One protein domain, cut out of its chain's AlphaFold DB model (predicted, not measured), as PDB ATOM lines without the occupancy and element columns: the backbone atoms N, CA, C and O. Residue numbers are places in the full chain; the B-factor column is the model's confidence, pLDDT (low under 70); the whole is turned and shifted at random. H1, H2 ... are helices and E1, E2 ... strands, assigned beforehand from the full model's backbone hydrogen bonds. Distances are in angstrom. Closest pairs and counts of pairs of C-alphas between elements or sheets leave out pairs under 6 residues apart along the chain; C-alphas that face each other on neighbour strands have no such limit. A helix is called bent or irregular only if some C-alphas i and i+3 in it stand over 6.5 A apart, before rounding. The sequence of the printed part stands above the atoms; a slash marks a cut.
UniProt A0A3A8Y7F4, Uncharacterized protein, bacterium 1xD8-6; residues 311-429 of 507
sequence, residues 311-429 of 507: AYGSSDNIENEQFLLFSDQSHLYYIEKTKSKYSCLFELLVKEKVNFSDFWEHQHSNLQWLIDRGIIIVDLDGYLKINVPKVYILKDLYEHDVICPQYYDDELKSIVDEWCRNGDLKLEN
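AT A GLANCE: This is residues 311 to 429 of the 507 residues of an uncharacterized protein of bacterium 1xD8-6 (UniProt A0A3A8Y7F4). H1 and H4 cross in the middle of an elongated body; the strand pair E1 and E4 with H5 makes one end, and the hairpin E2 and E3, with H2 next to E3 and H3 next to E2, lies toward the other. The printed part has 119 residues, with five named helices and four named strands in the order E1 H1 H2 H3 E2 E3 H4 H5 E4; both two-strand sheets are antiparallel, and the class is mostly helix. The whole is compact, with a radius of gyration of the C-alphas of 14.6 A and spans of 47 by 29 by 22 A.

HOW THE PARTS SIT: Start at E1, residues 311 to 313, antiparallel to E4, residues 425 to 428; N 312 and O 426 are 2.9 A apart. H1, residues 316 to 326, touches H2, residues 345 to 351, closest at C-alphas 325 and 345, 5.0 A. H3, residues 361 to 372, is only just irregular, with C-alphas 362 and 365 6.8 A apart. Next comes the hairpin of E2, residues 376 to 378, and E3, residues 384 to 386; N 377 and O 385 are 2.8 A apart. H4, residues 388 to 400, touches H1 with residues 394 to 398 alone, about perpendicular at 85 degrees, closest at C-alphas 394 and 322, 6.3 A. H5, residues 410 to 421, touches H4, closest at C-alphas 412 and 389, 6.2 A. In H1, H2, H4 and H5 every O i to N i+4 pair is within hydrogen-bond range; in H3, 6 of 8.

IN THESE COORDINATES: Find C-alpha 311 at (38.905, 36.194, 182.768), where E1 begins. H4 runs 18.1 A from C-alpha 388 at (41.908, 23.492, 196.245). E4 ends at C-alpha 428, (38.602, 38.966, 177.102).

THE WHOLE: The C-alphas of Glu 336 and Asn 429 are the farthest apart, 46.7 A. The printed part has no cut; the link from H1 to H2 is long, 18 residues. No printed residue is under 70 in pLDDT.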
ATOM      1  N   ALA A 311      40.265  36.516 182.345       97.69
ATOM      2  CA  ALA A 311      38.905  36.194 182.768       97.69
ATOM      3  C   ALA A 311      38.467  37.054 183.960       97.69
ATOM      4  O   ALA A 311      39.248  37.338 184.870       97.69
ATOM      5  N   TYR A 312      37.193  37.443 183.954       97.50
ATOM      6  CA  TYR A 312      36.565  38.263 184.990       97.50
ATOM      7  C   TYR A 312      35.319  37.574 185.534       97.50
ATOM      8  O   TYR A 312      34.593  36.939 184.768       97.50
ATOM      9  N   GLY A 313      35.023  37.779 186.819       94.75
ATOM     10  CA  GLY A 313      33.729  37.414 187.396       94.75
ATOM     11  C   GLY A 313      32.583  38.110 186.658       94.75
ATOM     12  O   GLY A 313      32.617  39.327 186.464       94.75
ATOM     13  N   SER A 314      31.588  37.337 186.224       92.94
ATOM     14  CA  SER A 314      30.402  37.832 185.513       92.94
ATOM     15  C   SER A 314      29.078  37.463 186.179       92.94
ATOM     16  O   SER A 314      28.023  37.756 185.615       92.94
ATOM     17  N   SER A 315      29.113  36.856 187.368       92.88
ATOM     18  CA  SER A 315      27.922  36.472 188.123       92.88
ATOM     19  C   SER A 315      28.003  36.866 189.598       92.88
ATOM     20  O   SER A 315      29.072  36.864 190.211       92.88
ATOM     21  N   ASP A 316      26.829  37.108 190.190       92.56
ATOM     22  CA  ASP A 316      26.672  37.308 191.637       92.56
ATOM     23  C   ASP A 316      27.134  36.074 192.438       92.56
ATOM     24  O   ASP A 316      27.471  36.187 193.616       92.56
ATOM     25  N   ASN A 317      27.179  34.886 191.812       94.00
ATOM     26  CA  ASN A 317      27.667  33.666 192.457       94.00
ATOM     27  C   ASN A 317      29.156  33.780 192.790       94.00
ATOM     28  O   ASN A 317      29.531  33.517 193.928       94.00
ATOM     29  N   ILE A 318      29.983  34.204 191.828       94.69
ATOM     30  CA  ILE A 318      31.425  34.381 192.045       94.69
ATOM     31  C   ILE A 318      31.667  35.431 193.133       94.69
ATOM     32  O   ILE A 318      32.451  35.199 194.053       94.69
ATOM     33  N   GLU A 319      30.950  36.559 193.080       92.25
ATOM     34  CA  GLU A 319      31.072  37.605 194.103       92.25
ATOM     35  C   GLU A 319      30.685  37.084 195.498       92.25
ATOM     36  O   GLU A 319      31.371  37.370 196.484       92.25
ATOM     37  N   ASN A 320      29.627  36.270 195.595       95.12
ATOM     38  CA  ASN A 320      29.196  35.666 196.853       95.12
ATOM     39  C   ASN A 320      30.178  34.595 197.362       95.12
ATOM     40  O   ASN A 320      30.478  34.564 198.554       95.12
ATOM     41  N   GLU A 321      30.736  33.748 196.491       96.31
ATOM     42  CA  GLU A 321      31.777  32.770 196.851       96.31
ATOM     43  C   GLU A 321      33.009  33.470 197.434       96.31
ATOM     44  O   GLU A 321      33.491  33.097 198.508       96.31
ATOM     45  N   GLN A 322      33.478  34.527 196.769       95.19
ATOM     46  CA  GLN A 322      34.603  35.334 197.232       95.19
ATOM     47  C   GLN A 322      34.305  36.024 198.566       95.19
ATOM     48  O   GLN A 322      35.140  36.004 199.474       95.19
ATOM     49  N   PHE A 323      33.108  36.603 198.709       94.19
ATOM     50  CA  PHE A 323      32.671  37.219 199.956       94.19
ATOM     51  C   PHE A 323      32.682  36.206 201.106       94.19
ATOM     52  O   PHE A 323      33.322  36.450 202.127       94.19
ATOM     53  N   LEU A 324      32.033  35.051 200.939       96.19
ATOM     54  CA  LEU A 324      31.910  34.049 201.997       96.19
ATOM     55  C   LEU A 324      33.254  33.407 202.378       96.19
ATOM     56  O   LEU A 324      33.474  33.112 203.553       96.19
ATOM     57  N   LEU A 325      34.161  33.201 201.417       96.00
ATOM     58  CA  LEU A 325      35.462  32.578 201.674       96.00
ATOM     59  C   LEU A 325      36.504  33.542 202.243       96.00
ATOM     60  O   LEU A 325      37.227  33.175 203.176       96.00
ATOM     61  N   PHE A 326      36.619  34.737 201.661       94.88
ATOM     62  CA  PHE A 326      37.783  35.608 201.852       94.88
ATOM     63  C   PHE A 326      37.468  36.906 202.590       94.88
ATOM     64  O   PHE A 326      38.391  37.543 203.096       94.88
ATOM     65  N   SER A 327      36.197  37.309 202.683       90.12
ATOM     66  CA  SER A 327      35.841  38.511 203.434       90.12
ATOM     67  C   SER A 327      35.818  38.241 204.934       90.12
ATOM     68  O   SER A 327      35.201  37.285 205.415       90.12
ATOM     69  N   ASP A 328      36.400  39.178 205.675       85.50
ATOM     70  CA  ASP A 328      36.268  39.287 207.126       85.50
ATOM     71  C   ASP A 328      34.863  39.718 207.581       85.50
ATOM     72  O   ASP A 328      34.568  39.694 208.771       85.50
ATOM     73  N   GLN A 329      33.968  40.058 206.647       87.44
ATOM     74  CA  GLN A 329      32.568  40.398 206.924       87.44
ATOM     75  C   GLN A 329      31.599  39.229 206.692       87.44
ATOM     76  O   GLN A 329      30.402  39.369 206.922       87.44
ATOM     77  N   SER A 330      32.089  38.061 206.263       88.81
ATOM     78  CA  SER A 330      31.248  36.869 206.056       88.81
ATOM     79  C   SER A 330      30.739  36.243 207.357       88.81
ATOM     80  O   SER A 330      29.809  35.440 207.333       88.81
ATOM     81  N   HIS A 331      31.388  36.555 208.484       85.25
ATOM     82  CA  HIS A 331      31.217  35.911 209.791       85.25
ATOM     83  C   HIS A 331      31.476  34.394 209.822       85.25
ATOM     84  O   HIS A 331      31.418  33.804 210.897       85.25
ATOM     85  N   LEU A 332      31.831  33.752 208.704       89.88
ATOM     86  CA  LEU A 332      32.066  32.305 208.631       89.88
ATOM     87  C   LEU A 332      33.402  31.865 209.251       89.88
ATOM     88  O   LEU A 332      33.654  30.680 209.405       89.88
ATOM     89  N   TYR A 333      34.269  32.793 209.647       87.56
ATOM     90  CA  TYR A 333      35.533  32.470 210.317       87.56
ATOM     91  C   TYR A 333      35.393  32.274 211.836       87.56
ATOM     92  O   TYR A 333      36.334  31.814 212.488       87.56
ATOM     93  N   TYR A 334      34.252  32.666 212.415       87.75
ATOM     94  CA  TYR A 334      34.027  32.623 213.855       87.75
ATOM     95  C   TYR A 334      33.296  31.341 214.254       87.75
ATOM     96  O   TYR A 334      32.117  31.167 213.948       87.75
ATOM     97  N   ILE A 335      33.995  30.482 214.997       89.44
ATOM     98  CA  ILE A 335      33.435  29.318 215.693       89.44
ATOM     99  C   ILE A 335      33.862  29.354 217.161       89.44
ATOM    100  O   ILE A 335      34.901  29.927 217.501       89.44
ATOM    101  N   GLU A 336      33.103  28.720 218.057       84.56
ATOM    102  CA  GLU A 336      33.356  28.791 219.508       84.56
ATOM    103  C   GLU A 336      34.770  28.313 219.889       84.56
ATOM    104  O   GLU A 336      35.443  28.918 220.729       84.56
ATOM    105  N   LYS A 337      35.256  27.275 219.198       86.31
ATOM    106  CA  LYS A 337      36.575  26.663 219.405       86.31
ATOM    107  C   LYS A 337      37.739  27.624 219.149       86.31
ATOM    108  O   LYS A 337      38.728  27.589 219.878       86.31
ATOM    109  N   THR A 338      37.652  28.460 218.115       85.50
ATOM    110  CA  THR A 338      38.766  29.314 217.658       85.50
ATOM    111  C   THR A 338      38.527  30.794 217.910       85.50
ATOM    112  O   THR A 338      39.471  31.582 217.826       85.50
ATOM    113  N   LYS A 339      37.290  31.186 218.234       86.06
ATOM    114  CA  LYS A 339      36.858  32.578 218.382       86.06
ATOM    115  C   LYS A 339      37.332  33.397 217.171       86.06
ATOM    116  O   LYS A 339      37.211  32.948 216.037       86.06
ATOM    117  N   SER A 340      37.934  34.563 217.403       81.94
ATOM    118  CA  SER A 340      38.426  35.473 216.359       81.94
ATOM    119  C   SER A 340      39.910  35.272 216.014       81.94
ATOM    120  O   SER A 340      40.609  36.240 215.734       81.94
ATOM    121  N   LYS A 341      40.429  34.037 216.090       89.62
ATOM    122  CA  LYS A 341      41.835  33.741 215.743       89.62
ATOM    123  C   LYS A 341      42.141  33.971 214.257       89.62
ATOM    124  O   LYS A 341      43.284  34.266 213.920       89.62
ATOM    125  N   TYR A 342      41.140  33.821 213.396       91.44
ATOM    126  CA  TYR A 342      41.261  33.962 211.946       91.44
ATOM    127  C   TYR A 342      40.448  35.146 211.440       91.44
ATOM    128  O   TYR A 342      39.545  35.616 212.129       91.44
ATOM    129  N   SER A 343      40.789  35.620 210.248       87.25
ATOM    130  CA  SER A 343      40.142  36.750 209.578       87.25
ATOM    131  C   SER A 343      39.095  36.313 208.553       87.25
ATOM    132  O   SER A 343      38.186  37.078 208.277       87.25
ATOM    133  N   CYS A 344      39.186  35.103 207.992       92.88
ATOM    134  CA  CYS A 344      38.261  34.613 206.967       92.88
ATOM    135  C   CYS A 344      38.096  33.083 207.012       92.88
ATOM    136  O   CYS A 344      38.878  32.373 207.657       92.88
ATOM    137  N   LEU A 345      37.052  32.571 206.348       95.00
ATOM    138  CA  LEU A 345      36.736  31.139 206.331       95.00
ATOM    139  C   LEU A 345      37.859  30.323 205.686       95.00
ATOM    140  O   LEU A 345      38.202  29.254 206.186       95.00
ATOM    141  N   PHE A 346      38.468  30.838 204.616       95.31
ATOM    142  CA  PHE A 346      39.609  30.192 203.970       95.31
ATOM    143  C   PHE A 346      40.742  29.901 204.968       95.31
ATOM    144  O   PHE A 346      41.228  28.773 205.043       95.31
ATOM    145  N   GLU A 347      41.131  30.888 205.782       94.12
ATOM    146  CA  GLU A 347      42.175  30.692 206.790       94.12
ATOM    147  C   GLU A 347      41.788  29.658 207.848       94.12
ATOM    148  O   GLU A 347      42.634  28.848 208.236       94.12
ATOM    149  N   LEU A 348      40.528  29.670 208.294       94.56
ATOM    150  CA  LEU A 348      40.010  28.702 209.259       94.56
ATOM    151  C   LEU A 348      40.113  27.271 208.707       94.56
ATOM    152  O   LEU A 348      40.669  26.404 209.379       94.56
ATOM    153  N   LEU A 349      39.634  27.036 207.481       94.12
ATOM    154  CA  LEU A 349      39.602  25.704 206.860       94.12
ATOM    155  C   LEU A 349      40.992  25.157 206.515       94.12
ATOM    156  O   LEU A 349      41.199  23.946 206.532       94.12
ATOM    157  N   VAL A 350      41.953  26.028 206.197       93.38
ATOM    158  CA  VAL A 350      43.333  25.608 205.898       93.38
ATOM    159  C   VAL A 350      44.114  25.281 207.173       93.38
ATOM    160  O   VAL A 350      44.978  24.404 207.157       93.38
ATOM    161  N   LYS A 351      43.845  25.986 208.279       93.38
ATOM    162  CA  LYS A 351      44.651  25.899 209.508       93.38
ATOM    163  C   LYS A 351      44.045  25.002 210.588       93.38
ATOM    164  O   LYS A 351      44.775  24.569 211.478       93.38
ATOM    165  N   GLU A 352      42.748  24.715 210.540       92.81
ATOM    166  CA  GLU A 352      42.050  23.927 211.557       92.81
ATOM    167  C   GLU A 352      41.217  22.800 210.945       92.81
ATOM    168  O   GLU A 352      40.702  22.897 209.836       92.81
ATOM    169  N   LYS A 353      41.020  21.731 211.722       91.56
ATOM    170  CA  LYS A 353      39.995  20.724 211.425       91.56
ATOM    171  C   LYS A 353      38.678  21.154 212.056       91.56
ATOM    172  O   LYS A 353      38.600  21.240 213.290       91.56
ATOM    173  N   VAL A 354      37.684  21.402 211.208       92.88
ATOM    174  CA  VAL A 354      36.346  21.860 211.600       92.88
ATOM    175  C   VAL A 354      35.266  20.988 210.965       92.88
ATOM    176  O   VAL A 354      35.398  20.550 209.820       92.88
ATOM    177  N   ASN A 355      34.217  20.707 211.729       92.19
ATOM    178  CA  ASN A 355      33.026  19.994 211.279       92.19
ATOM    179  C   ASN A 355      31.894  20.997 211.005       92.19
ATOM    180  O   ASN A 355      31.868  22.079 211.589       92.19
ATOM    181  N   PHE A 356      30.928  20.633 210.161       89.38
ATOM    182  CA  PHE A 356      29.719  21.430 209.931       89.38
ATOM    183  C   PHE A 356      28.991  21.797 211.240       89.38
ATOM    184  O   PHE A 356      28.504  22.915 211.388       89.38
ATOM    185  N   SER A 357      28.978  20.890 212.225       89.62
ATOM    186  CA  SER A 357      28.354  21.127 213.533       89.62
ATOM    187  C   SER A 357      29.061  22.172 214.403       89.62
ATOM    188  O   SER A 357      28.474  22.623 215.381       89.62
ATOM    189  N   ASP A 358      30.308  22.544 214.087       90.88
ATOM    190  CA  ASP A 358      31.058  23.553 214.850       90.88
ATOM    191  C   ASP A 358      30.562  24.985 214.566       90.88
ATOM    192  O   ASP A 358      30.883  25.919 215.306       90.88
ATOM    193  N   PHE A 359      29.786  25.158 213.493       91.38
ATOM    194  CA  PHE A 359      29.206  26.428 213.067       91.38
ATOM    195  C   PHE A 359      27.833  26.645 213.708       91.38
ATOM    196  O   PHE A 359      27.090  25.700 213.975       91.38
ATOM    197  N   TRP A 360      27.466  27.904 213.928       89.44
ATOM    198  CA  TRP A 360      26.150  28.282 214.443       89.44
ATOM    199  C   TRP A 360      25.073  28.152 213.360       89.44
ATOM    200  O   TRP A 360      25.355  28.311 212.176       89.44
ATOM    201  N   GLU A 361      23.813  27.962 213.762       90.06
ATOM    202  CA  GLU A 361      22.688  27.739 212.833       90.06
ATOM    203  C   GLU A 361      22.568  28.825 211.749       90.06
ATOM    204  O   GLU A 361      22.327  28.526 210.582       90.06
ATOM    205  N   HIS A 362      22.808  30.091 212.104       88.94
ATOM    206  CA  HIS A 362      22.759  31.207 211.152       88.94
ATOM    207  C   HIS A 362      23.862  31.162 210.070       88.94
ATOM    208  O   HIS A 362      23.728  31.827 209.048       88.94
ATOM    209  N   GLN A 363      24.942  30.396 210.278       90.69
ATOM    210  CA  GLN A 363      26.039  30.209 209.314       90.69
ATOM    211  C   GLN A 363      25.784  29.021 208.372       90.69
ATOM    212  O   GLN A 363      26.358  28.967 207.282       90.69
ATOM    213  N   HIS A 364      24.925  28.073 208.764       92.31
ATOM    214  CA  HIS A 364      24.720  26.809 208.046       92.31
ATOM    215  C   HIS A 364      24.199  27.003 206.625       92.31
ATOM    216  O   HIS A 364      24.626  26.278 205.734       92.31
ATOM    217  N   SER A 365      23.332  27.991 206.380       93.94
ATOM    218  CA  SER A 365      22.791  28.245 205.037       93.94
ATOM    219  C   SER A 365      23.882  28.626 204.036       93.94
ATOM    220  O   SER A 365      23.932  28.086 202.934       93.94
ATOM    221  N   ASN A 366      24.783  29.525 204.434       94.69
ATOM    222  CA  ASN A 366      25.881  29.984 203.584       94.69
ATOM    223  C   ASN A 366      26.918  28.878 203.382       94.69
ATOM    224  O   ASN A 366      27.466  28.727 202.293       94.69
ATOM    225  N   LEU A 367      27.161  28.076 204.421       94.19
ATOM    226  CA  LEU A 367      28.085  26.955 204.342       94.19
ATOM    227  C   LEU A 367      27.553  25.838 203.436       94.19
ATOM    228  O   LEU A 367      28.297  25.330 202.599       94.19
ATOM    229  N   GLN A 368      26.267  25.499 203.556       95.31
ATOM    230  CA  GLN A 368      25.615  24.531 202.678       95.31
ATOM    231  C   GLN A 368      25.650  25.002 201.223       95.31
ATOM    232  O   GLN A 368      25.981  24.221 200.341       95.31
ATOM    233  N   TRP A 369      25.415  26.292 200.979       96.56
ATOM    234  CA  TRP A 369      25.505  26.861 199.637       96.56
ATOM    235  C   TRP A 369      26.905  26.695 199.012       96.56
ATOM    236  O   TRP A 369      27.016  26.308 197.850       96.56
ATOM    237  N   LEU A 370      27.982  26.899 199.782       97.00
ATOM    238  CA  LEU A 370      29.356  26.649 199.313       97.00
ATOM    239  C   LEU A 370      29.634  25.160 199.035       97.00
ATOM    240  O   LEU A 370      30.421  24.841 198.138       97.00
ATOM    241  N   ILE A 371      29.005  24.255 199.791       95.94
ATOM    242  CA  ILE A 371      29.085  22.805 199.561       95.94
ATOM    243  C   ILE A 371      28.350  22.429 198.271       95.94
ATOM    244  O   ILE A 371      28.902  21.713 197.439       95.94
ATOM    245  N   ASP A 372      27.147  22.966 198.059       95.81
ATOM    246  CA  ASP A 372      26.331  22.707 196.868       95.81
ATOM    247  C   ASP A 372      27.018  23.208 195.586       95.81
ATOM    248  O   ASP A 372      26.922  22.583 194.530       95.81
ATOM    249  N   ARG A 373      27.777  24.309 195.683       94.81
ATOM    250  CA  ARG A 373      28.630  24.838 194.604       94.81
ATOM    251  C   ARG A 373      29.919  24.027 194.387       94.81
ATOM    252  O   ARG A 373      30.646  24.248 193.416       94.81
ATOM    253  N   GLY A 374      30.223  23.077 195.274       95.44
ATOM    254  CA  GLY A 374      31.429  22.249 195.223       95.44
ATOM    255  C   GLY A 374      32.719  23.014 195.533       95.44
ATOM    256  O   GLY A 374      33.803  22.571 195.143       95.44
ATOM    257  N   ILE A 375      32.604  24.168 196.197       96.88
ATOM    258  CA  ILE A 375      33.724  24.996 196.658       96.88
ATOM    259  C   ILE A 375      34.279  24.447 197.978       96.88
ATOM    260  O   ILE A 375      35.493  24.423 198.193       96.88
ATOM    261  N   ILE A 376      33.386  23.953 198.838       96.62
ATOM    262  CA  ILE A 376      33.713  23.205 200.053       96.62
ATOM    263  C   ILE A 376      33.289  21.750 199.861       96.62
ATOM    264  O   ILE A 376      32.246  21.455 199.288       96.62
ATOM    265  N   ILE A 377      34.113  20.833 200.349       95.56
ATOM    266  CA  ILE A 377      33.908  19.391 200.286       95.56
ATOM    267  C   ILE A 377      33.831  18.871 201.718       95.56
ATOM    268  O   ILE A 377      34.631  19.255 202.571       95.56
ATOM    269  N   VAL A 378      32.878  17.981 201.980       93.69
ATOM    270  CA  VAL A 378      32.776  17.264 203.255       93.69
ATOM    271  C   VAL A 378      33.472  15.917 203.095       93.69
ATOM    272  O   VAL A 378      33.162  15.170 202.167       93.69
ATOM    273  N   ASP A 379      34.441  15.617 203.958       90.12
ATOM    274  CA  ASP A 379      35.107  14.315 203.939       90.12
ATOM    275  C   ASP A 379      34.275  13.212 204.616       90.12
ATOM    276  O   ASP A 379      33.205  13.457 205.174       90.12
ATOM    277  N   LEU A 380      34.762  11.969 204.544       85.62
ATOM    278  CA  LEU A 380      34.065  10.793 205.084       85.62
ATOM    279  C   LEU A 380      33.827  10.870 206.600       85.62
ATOM    280  O   LEU A 380      32.884  10.259 207.094       85.62
ATOM    281  N   ASP A 381      34.661  11.622 207.318       85.00
ATOM    282  CA  ASP A 381      34.575  11.816 208.764       85.00
ATOM    283  C   ASP A 381      33.742  13.069 209.128       85.00
ATOM    284  O   ASP A 381      33.608  13.418 210.305       85.00
ATOM    285  N   GLY A 382      33.164  13.751 208.131       85.75
ATOM    286  CA  GLY A 382      32.315  14.931 208.293       85.75
ATOM    287  C   GLY A 382      33.071  16.261 208.405       85.75
ATOM    288  O   GLY A 382      32.449  17.286 208.696       85.75
ATOM    289  N   TYR A 383      34.391  16.282 208.196       93.25
ATOM    290  CA  TYR A 383      35.179  17.514 208.244       93.25
ATOM    291  C   TYR A 383      35.127  18.271 206.922       93.25
ATOM    292  O   TYR A 383      35.145  17.691 205.835       93.25
ATOM    293  N   LEU A 384      35.119  19.595 207.031       94.94
ATOM    294  CA  LEU A 384      35.087  20.498 205.890       94.94
ATOM    295  C   LEU A 384      36.495  20.700 205.331       94.94
ATOM    296  O   LEU A 384      37.441  20.974 206.071       94.94
ATOM    297  N   LYS A 385      36.625  20.603 204.010       94.94
ATOM    298  CA  LYS A 385      37.850  20.875 203.255       94.94
ATOM    299  C   LYS A 385      37.544  21.780 202.077       94.94
ATOM    300  O   LYS A 385      36.452  21.750 201.521       94.94
ATOM    301  N   ILE A 386      38.525  22.571 201.677       96.50
ATOM    302  CA  ILE A 386      38.418  23.388 200.470       96.50
ATOM    303  C   ILE A 386      38.653  22.535 199.221       96.50
ATOM    304  O   ILE A 386      39.517  21.653 199.210       96.50
ATOM    305  N   ASN A 387      37.919  22.829 198.152       96.88
ATOM    306  CA  ASN A 387      38.271  22.379 196.814       96.88
ATOM    307  C   ASN A 387      39.447  23.231 196.314       96.88
ATOM    308  O   ASN A 387      39.246  24.358 195.864       96.88
ATOM    309  N   VAL A 388      40.672  22.717 196.460       96.50
ATOM    310  CA  VAL A 388      41.908  23.492 196.245       96.50
ATOM    311  C   VAL A 388      41.958  24.157 194.857       96.50
ATOM    312  O   VAL A 388      42.138  25.373 194.840       96.50
ATOM    313  N   PRO A 389      41.724  23.452 193.728       97.19
ATOM    314  CA  PRO A 389      41.697  24.078 192.402       97.19
ATOM    315  C   PRO A 389      40.686  25.229 192.268       97.19
ATOM    316  O   PRO A 389      41.052  26.342 191.890       97.19
ATOM    317  N   LYS A 390      39.417  25.007 192.644       97.44
ATOM    318  CA  LYS A 390      38.365  26.038 192.536       97.44
ATOM    319  C   LYS A 390      38.654  27.240 193.438       97.44
ATOM    320  O   LYS A 390      38.533  28.388 193.021       97.44
ATOM    321  N   VAL A 391      39.066  26.981 194.678       97.69
ATOM    322  CA  VAL A 391      39.369  28.031 195.660       97.69
ATOM    323  C   VAL A 391      40.606  28.828 195.255       97.69
ATOM    324  O   VAL A 391      40.636  30.030 195.503       97.69
ATOM    325  N   TYR A 392      41.589  28.206 194.599       97.56
ATOM    326  CA  TYR A 392      42.745  28.910 194.044       97.56
ATOM    327  C   TYR A 392      42.320  29.951 193.002       97.56
ATOM    328  O   TYR A 392      42.678  31.117 193.147       97.56
ATOM    329  N   ILE A 393      41.484  29.572 192.027       97.94
ATOM    330  CA  ILE A 393      40.984  30.494 190.989       97.94
ATOM    331  C   ILE A 393      40.168  31.631 191.616       97.94
ATOM    332  O   ILE A 393      40.367  32.798 191.283       97.94
ATOM    333  N   LEU A 394      39.273  31.317 192.562       97.81
ATOM    334  CA  LEU A 394      38.480  32.337 193.261       97.81
ATOM    335  C   LEU A 394      39.352  33.313 194.044       97.81
ATOM    336  O   LEU A 394      39.059  34.511 194.061       97.81
ATOM    337  N   LYS A 395      40.396  32.800 194.702       96.69
ATOM    338  CA  LYS A 395      41.338  33.608 195.470       96.69
ATOM    339  C   LYS A 395      42.148  34.511 194.553       96.69
ATOM    340  O   LYS A 395      42.242  35.700 194.827       96.69
ATOM    341  N   ASP A 396      42.661  33.971 193.453       97.31
ATOM    342  CA  ASP A 396      43.417  34.737 192.468       97.31
ATOM    343  C   ASP A 396      42.562  35.864 191.865       97.31
ATOM    344  O   ASP A 396      42.982  37.020 191.825       97.31
ATOM    345  N   LEU A 397      41.305  35.561 191.521       97.06
ATOM    346  CA  LEU A 397      40.337  36.559 191.069       97.06
ATOM    347  C   LEU A 397      40.020  37.600 192.154       97.06
ATOM    348  O   LEU A 397      39.814  38.765 191.839       97.06
ATOM    349  N   TYR A 398      39.968  37.205 193.429       95.88
ATOM    350  CA  TYR A 398      39.667  38.111 194.542       95.88
ATOM    351  C   TYR A 398      40.837  39.059 194.832       95.88
ATOM    352  O   TYR A 398      40.632  40.239 195.112       95.88
ATOM    353  N   GLU A 399      42.068  38.561 194.763       94.69
ATOM    354  CA  GLU A 399      43.287  39.315 195.071       94.69
ATOM    355  C   GLU A 399      43.725  40.255 193.939       94.69
ATOM    356  O   GLU A 399      44.487  41.185 194.206       94.69
ATOM    357  N   HIS A 400      43.208  40.067 192.717       95.94
ATOM    358  CA  HIS A 400      43.636  40.832 191.537       95.94
ATOM    359  C   HIS A 400      42.492  41.427 190.696       95.94
ATOM    360  O   HIS A 400      42.766  42.142 189.736       95.94
ATOM    361  N   ASP A 401      41.221  41.140 191.006       96.19
ATOM    362  CA  ASP A 401      40.026  41.469 190.198       96.19
ATOM    363  C   ASP A 401      40.013  40.861 188.769       96.19
ATOM    364  O   ASP A 401      39.049  41.039 188.017       96.19
ATOM    365  N   VAL A 402      41.055  40.115 188.386       97.56
ATOM    366  CA  VAL A 402      41.230  39.453 187.085       97.56
ATOM    367  C   VAL A 402      42.139  38.231 187.222       97.56
ATOM    368  O   VAL A 402      43.110  38.257 187.979       97.56
ATOM    369  N   ILE A 403      41.868  37.180 186.449       97.81
ATOM    370  CA  ILE A 403      42.759  36.016 186.312       97.81
ATOM    371  C   ILE A 403      43.323  35.912 184.898       97.81
ATOM    372  O   ILE A 403      42.734  36.445 183.955       97.81
ATOM    373  N   CYS A 404      44.440  35.197 184.756       97.31
ATOM    374  CA  CYS A 404      45.130  34.989 183.482       97.31
ATOM    375  C   CYS A 404      45.193  33.490 183.133       97.31
ATOM    376  O   CYS A 404      46.204  32.842 183.427       97.31
ATOM    377  N   PRO A 405      44.150  32.916 182.492       96.12
ATOM    378  CA  PRO A 405      44.053  31.472 182.246       96.12
ATOM    379  C   PRO A 405      45.240  30.882 181.476       96.12
ATOM    380  O   PRO A 405      45.565  29.710 181.631       96.12
ATOM    381  N   GLN A 406      45.942  31.688 180.680       94.38
ATOM    382  CA  GLN A 406      47.106  31.251 179.900       94.38
ATOM    383  C   GLN A 406      48.287  30.764 180.755       94.38
ATOM    384  O   GLN A 406      49.106  29.976 180.278       94.38
ATOM    385  N   TYR A 407      48.354  31.178 182.023       94.62
ATOM    386  CA  TYR A 407      49.388  30.759 182.974       94.62
ATOM    387  C   TYR A 407      48.977  29.563 183.837       94.62
ATOM    388  O   TYR A 407      49.787  29.070 184.620       94.62
ATOM    389  N   TYR A 408      47.745  29.084 183.689       95.44
ATOM    390  CA  TYR A 408      47.229  27.943 184.429       95.44
ATOM    391  C   TYR A 408      47.580  26.613 183.754       95.44
ATOM    392  O   TYR A 408      47.809  26.541 182.541       95.44
ATOM    393  N   ASP A 409      47.618  25.553 184.560       94.62
ATOM    394  CA  ASP A 409      47.678  24.179 184.068       94.62
ATOM    395  C   ASP A 409      46.320  23.717 183.504       94.62
ATOM    396  O   ASP A 409      45.318  24.435 183.554       94.62
ATOM    397  N   ASP A 410      46.295  22.514 182.928       94.38
ATOM    398  CA  ASP A 410      45.108  21.975 182.256       94.38
ATOM    399  C   ASP A 410      43.934  21.731 183.224       94.38
ATOM    400  O   ASP A 410      42.774  21.882 182.834       94.38
ATOM    401  N   GLU A 411      44.213  21.395 184.491       96.25
ATOM    402  CA  GLU A 411      43.174  21.195 185.509       96.25
ATOM    403  C   GLU A 411      42.457  22.517 185.795       96.25
ATOM    404  O   GLU A 411      41.232  22.599 185.678       96.25
ATOM    405  N   LEU A 412      43.211  23.573 186.102       97.19
ATOM    406  CA  LEU A 412      42.658  24.895 186.379       97.19
ATOM    407  C   LEU A 412      41.961  25.496 185.149       97.19
ATOM    408  O   LEU A 412      40.877  26.067 185.286       97.19
ATOM    409  N   LYS A 413      42.520  25.325 183.943       95.56
ATOM    410  CA  LYS A 413      41.873  25.759 182.690       95.56
ATOM    411  C   LYS A 413      40.516  25.093 182.486       95.56
ATOM    412  O   LYS A 413      39.545  25.785 182.202       95.56
ATOM    413  N   SER A 414      40.409  23.787 182.736       96.88
ATOM    414  CA  SER A 414      39.134  23.071 182.591       96.88
ATOM    415  C   SER A 414      38.024  23.621 183.502       96.88
ATOM    416  O   SER A 414      36.851  23.647 183.115       96.88
ATOM    417  N   ILE A 415      38.392  24.115 184.691       97.31
ATOM    418  CA  ILE A 415      37.470  24.768 185.627       97.31
ATOM    419  C   ILE A 415      37.060  26.146 185.102       97.31
ATOM    420  O   ILE A 415      35.877  26.484 185.149       97.31
ATOM    421  N   VAL A 416      38.008  26.932 184.576       97.38
ATOM    422  CA  VAL A 416      37.704  28.221 183.933       97.38
ATOM    423  C   VAL A 416      36.721  28.016 182.777       97.38
ATOM    424  O   VAL A 416      35.705  28.708 182.724       97.38
ATOM    425  N   ASP A 417      36.938  27.012 181.926       96.69
ATOM    426  CA  ASP A 417      36.050  26.683 180.803       96.69
ATOM    427  C   ASP A 417      34.649  26.250 181.265       96.69
ATOM    428  O   ASP A 417      33.634  26.578 180.641       96.69
ATOM    429  N   GLU A 418      34.555  25.487 182.359       96.56
ATOM    430  CA  GLU A 418      33.280  25.156 183.004       96.56
ATOM    431  C   GLU A 418      32.550  26.424 183.470       96.56
ATOM    432  O   GLU A 418      31.367  26.602 183.171       96.56
ATOM    433  N   TRP A 419      33.245  27.331 184.156       97.06
ATOM    434  CA  TRP A 419      32.650  28.561 184.680       97.06
ATOM    435  C   TRP A 419      32.270  29.544 183.576       97.06
ATOM    436  O   TRP A 419      31.228  30.191 183.672       97.06
ATOM    437  N   CYS A 420      33.030  29.603 182.484       96.38
ATOM    438  CA  CYS A 420      32.653  30.364 181.297       96.38
ATOM    439  C   CYS A 420      31.388  29.804 180.637       96.38
ATOM    440  O   CYS A 420      30.469  30.565 180.335       96.38
ATOM    441  N   ARG A 421      31.280  28.475 180.477       95.81
ATOM    442  CA  ARG A 421      30.066  27.834 179.934       95.81
ATOM    443  C   ARG A 421      28.829  28.083 180.795       95.81
ATOM    444  O   ARG A 421      27.733  28.212 180.253       95.81
ATOM    445  N   ASN A 422      29.006  28.186 182.110       94.44
ATOM    446  CA  ASN A 422      27.924  28.466 183.055       94.44
ATOM    447  C   ASN A 422      27.625  29.969 183.221       94.44
ATOM    448  O   ASN A 422      26.688  30.324 183.935       94.44
ATOM    449  N   GLY A 423      28.383  30.853 182.560       95.25
ATOM    450  CA  GLY A 423      28.217  32.308 182.645       95.25
ATOM    451  C   GLY A 423      28.763  32.947 183.927       95.25
ATOM    452  O   GLY A 423      28.507  34.126 184.178       95.25
ATOM    453  N   ASP A 424      29.517  32.197 184.731       96.12
ATOM    454  CA  ASP A 424      30.151  32.683 185.956       96.12
ATOM    455  C   ASP A 424      31.414  33.515 185.656       96.12
ATOM    456  O   ASP A 424      31.700  34.475 186.374       96.12
ATOM    457  N   LEU A 425      32.130  33.199 184.568       97.44
ATOM    458  CA  LEU A 425      33.286  33.963 184.092       97.44
ATOM    459  C   LEU A 425      33.109  34.467 182.655       97.44
ATOM    460  O   LEU A 425      32.540  33.787 181.800       97.44
ATOM    461  N   LYS A 426      33.704  35.626 182.361       96.38
ATOM    462  CA  LYS A 426      33.803  36.194 181.012       96.38
ATOM    463  C   LYS A 426      35.260  36.365 180.592       96.38
ATOM    464  O   LYS A 426      36.020  37.027 181.298       96.38
ATOM    465  N   LEU A 427      35.599  35.840 179.416       96.00
ATOM    466  CA  LEU A 427      36.920  35.958 178.798       96.00
ATOM    467  C   LEU A 427      37.044  37.225 177.945       96.00
ATOM    468  O   LEU A 427      36.085  37.637 177.286       96.00
ATOM    469  N   GLU A 428      38.228  37.833 177.955       95.75
ATOM    470  CA  GLU A 428      38.602  38.966 177.102       95.75
ATOM    471  C   GLU A 428      40.075  38.853 176.660       95.75
ATOM    472  O   GLU A 428      40.889  38.187 177.301       95.75
ATOM    473  N   ASN A 429      40.410  39.513 175.549       95.31
ATOM    474  CA  ASN A 429      41.707  39.445 174.861       95.31
ATOM    475  C   ASN A 429      42.354  40.832 174.679       95.31
ATOM    476  O   ASN A 429      43.068  41.088 173.710       95.31
TER     477      ASN A 429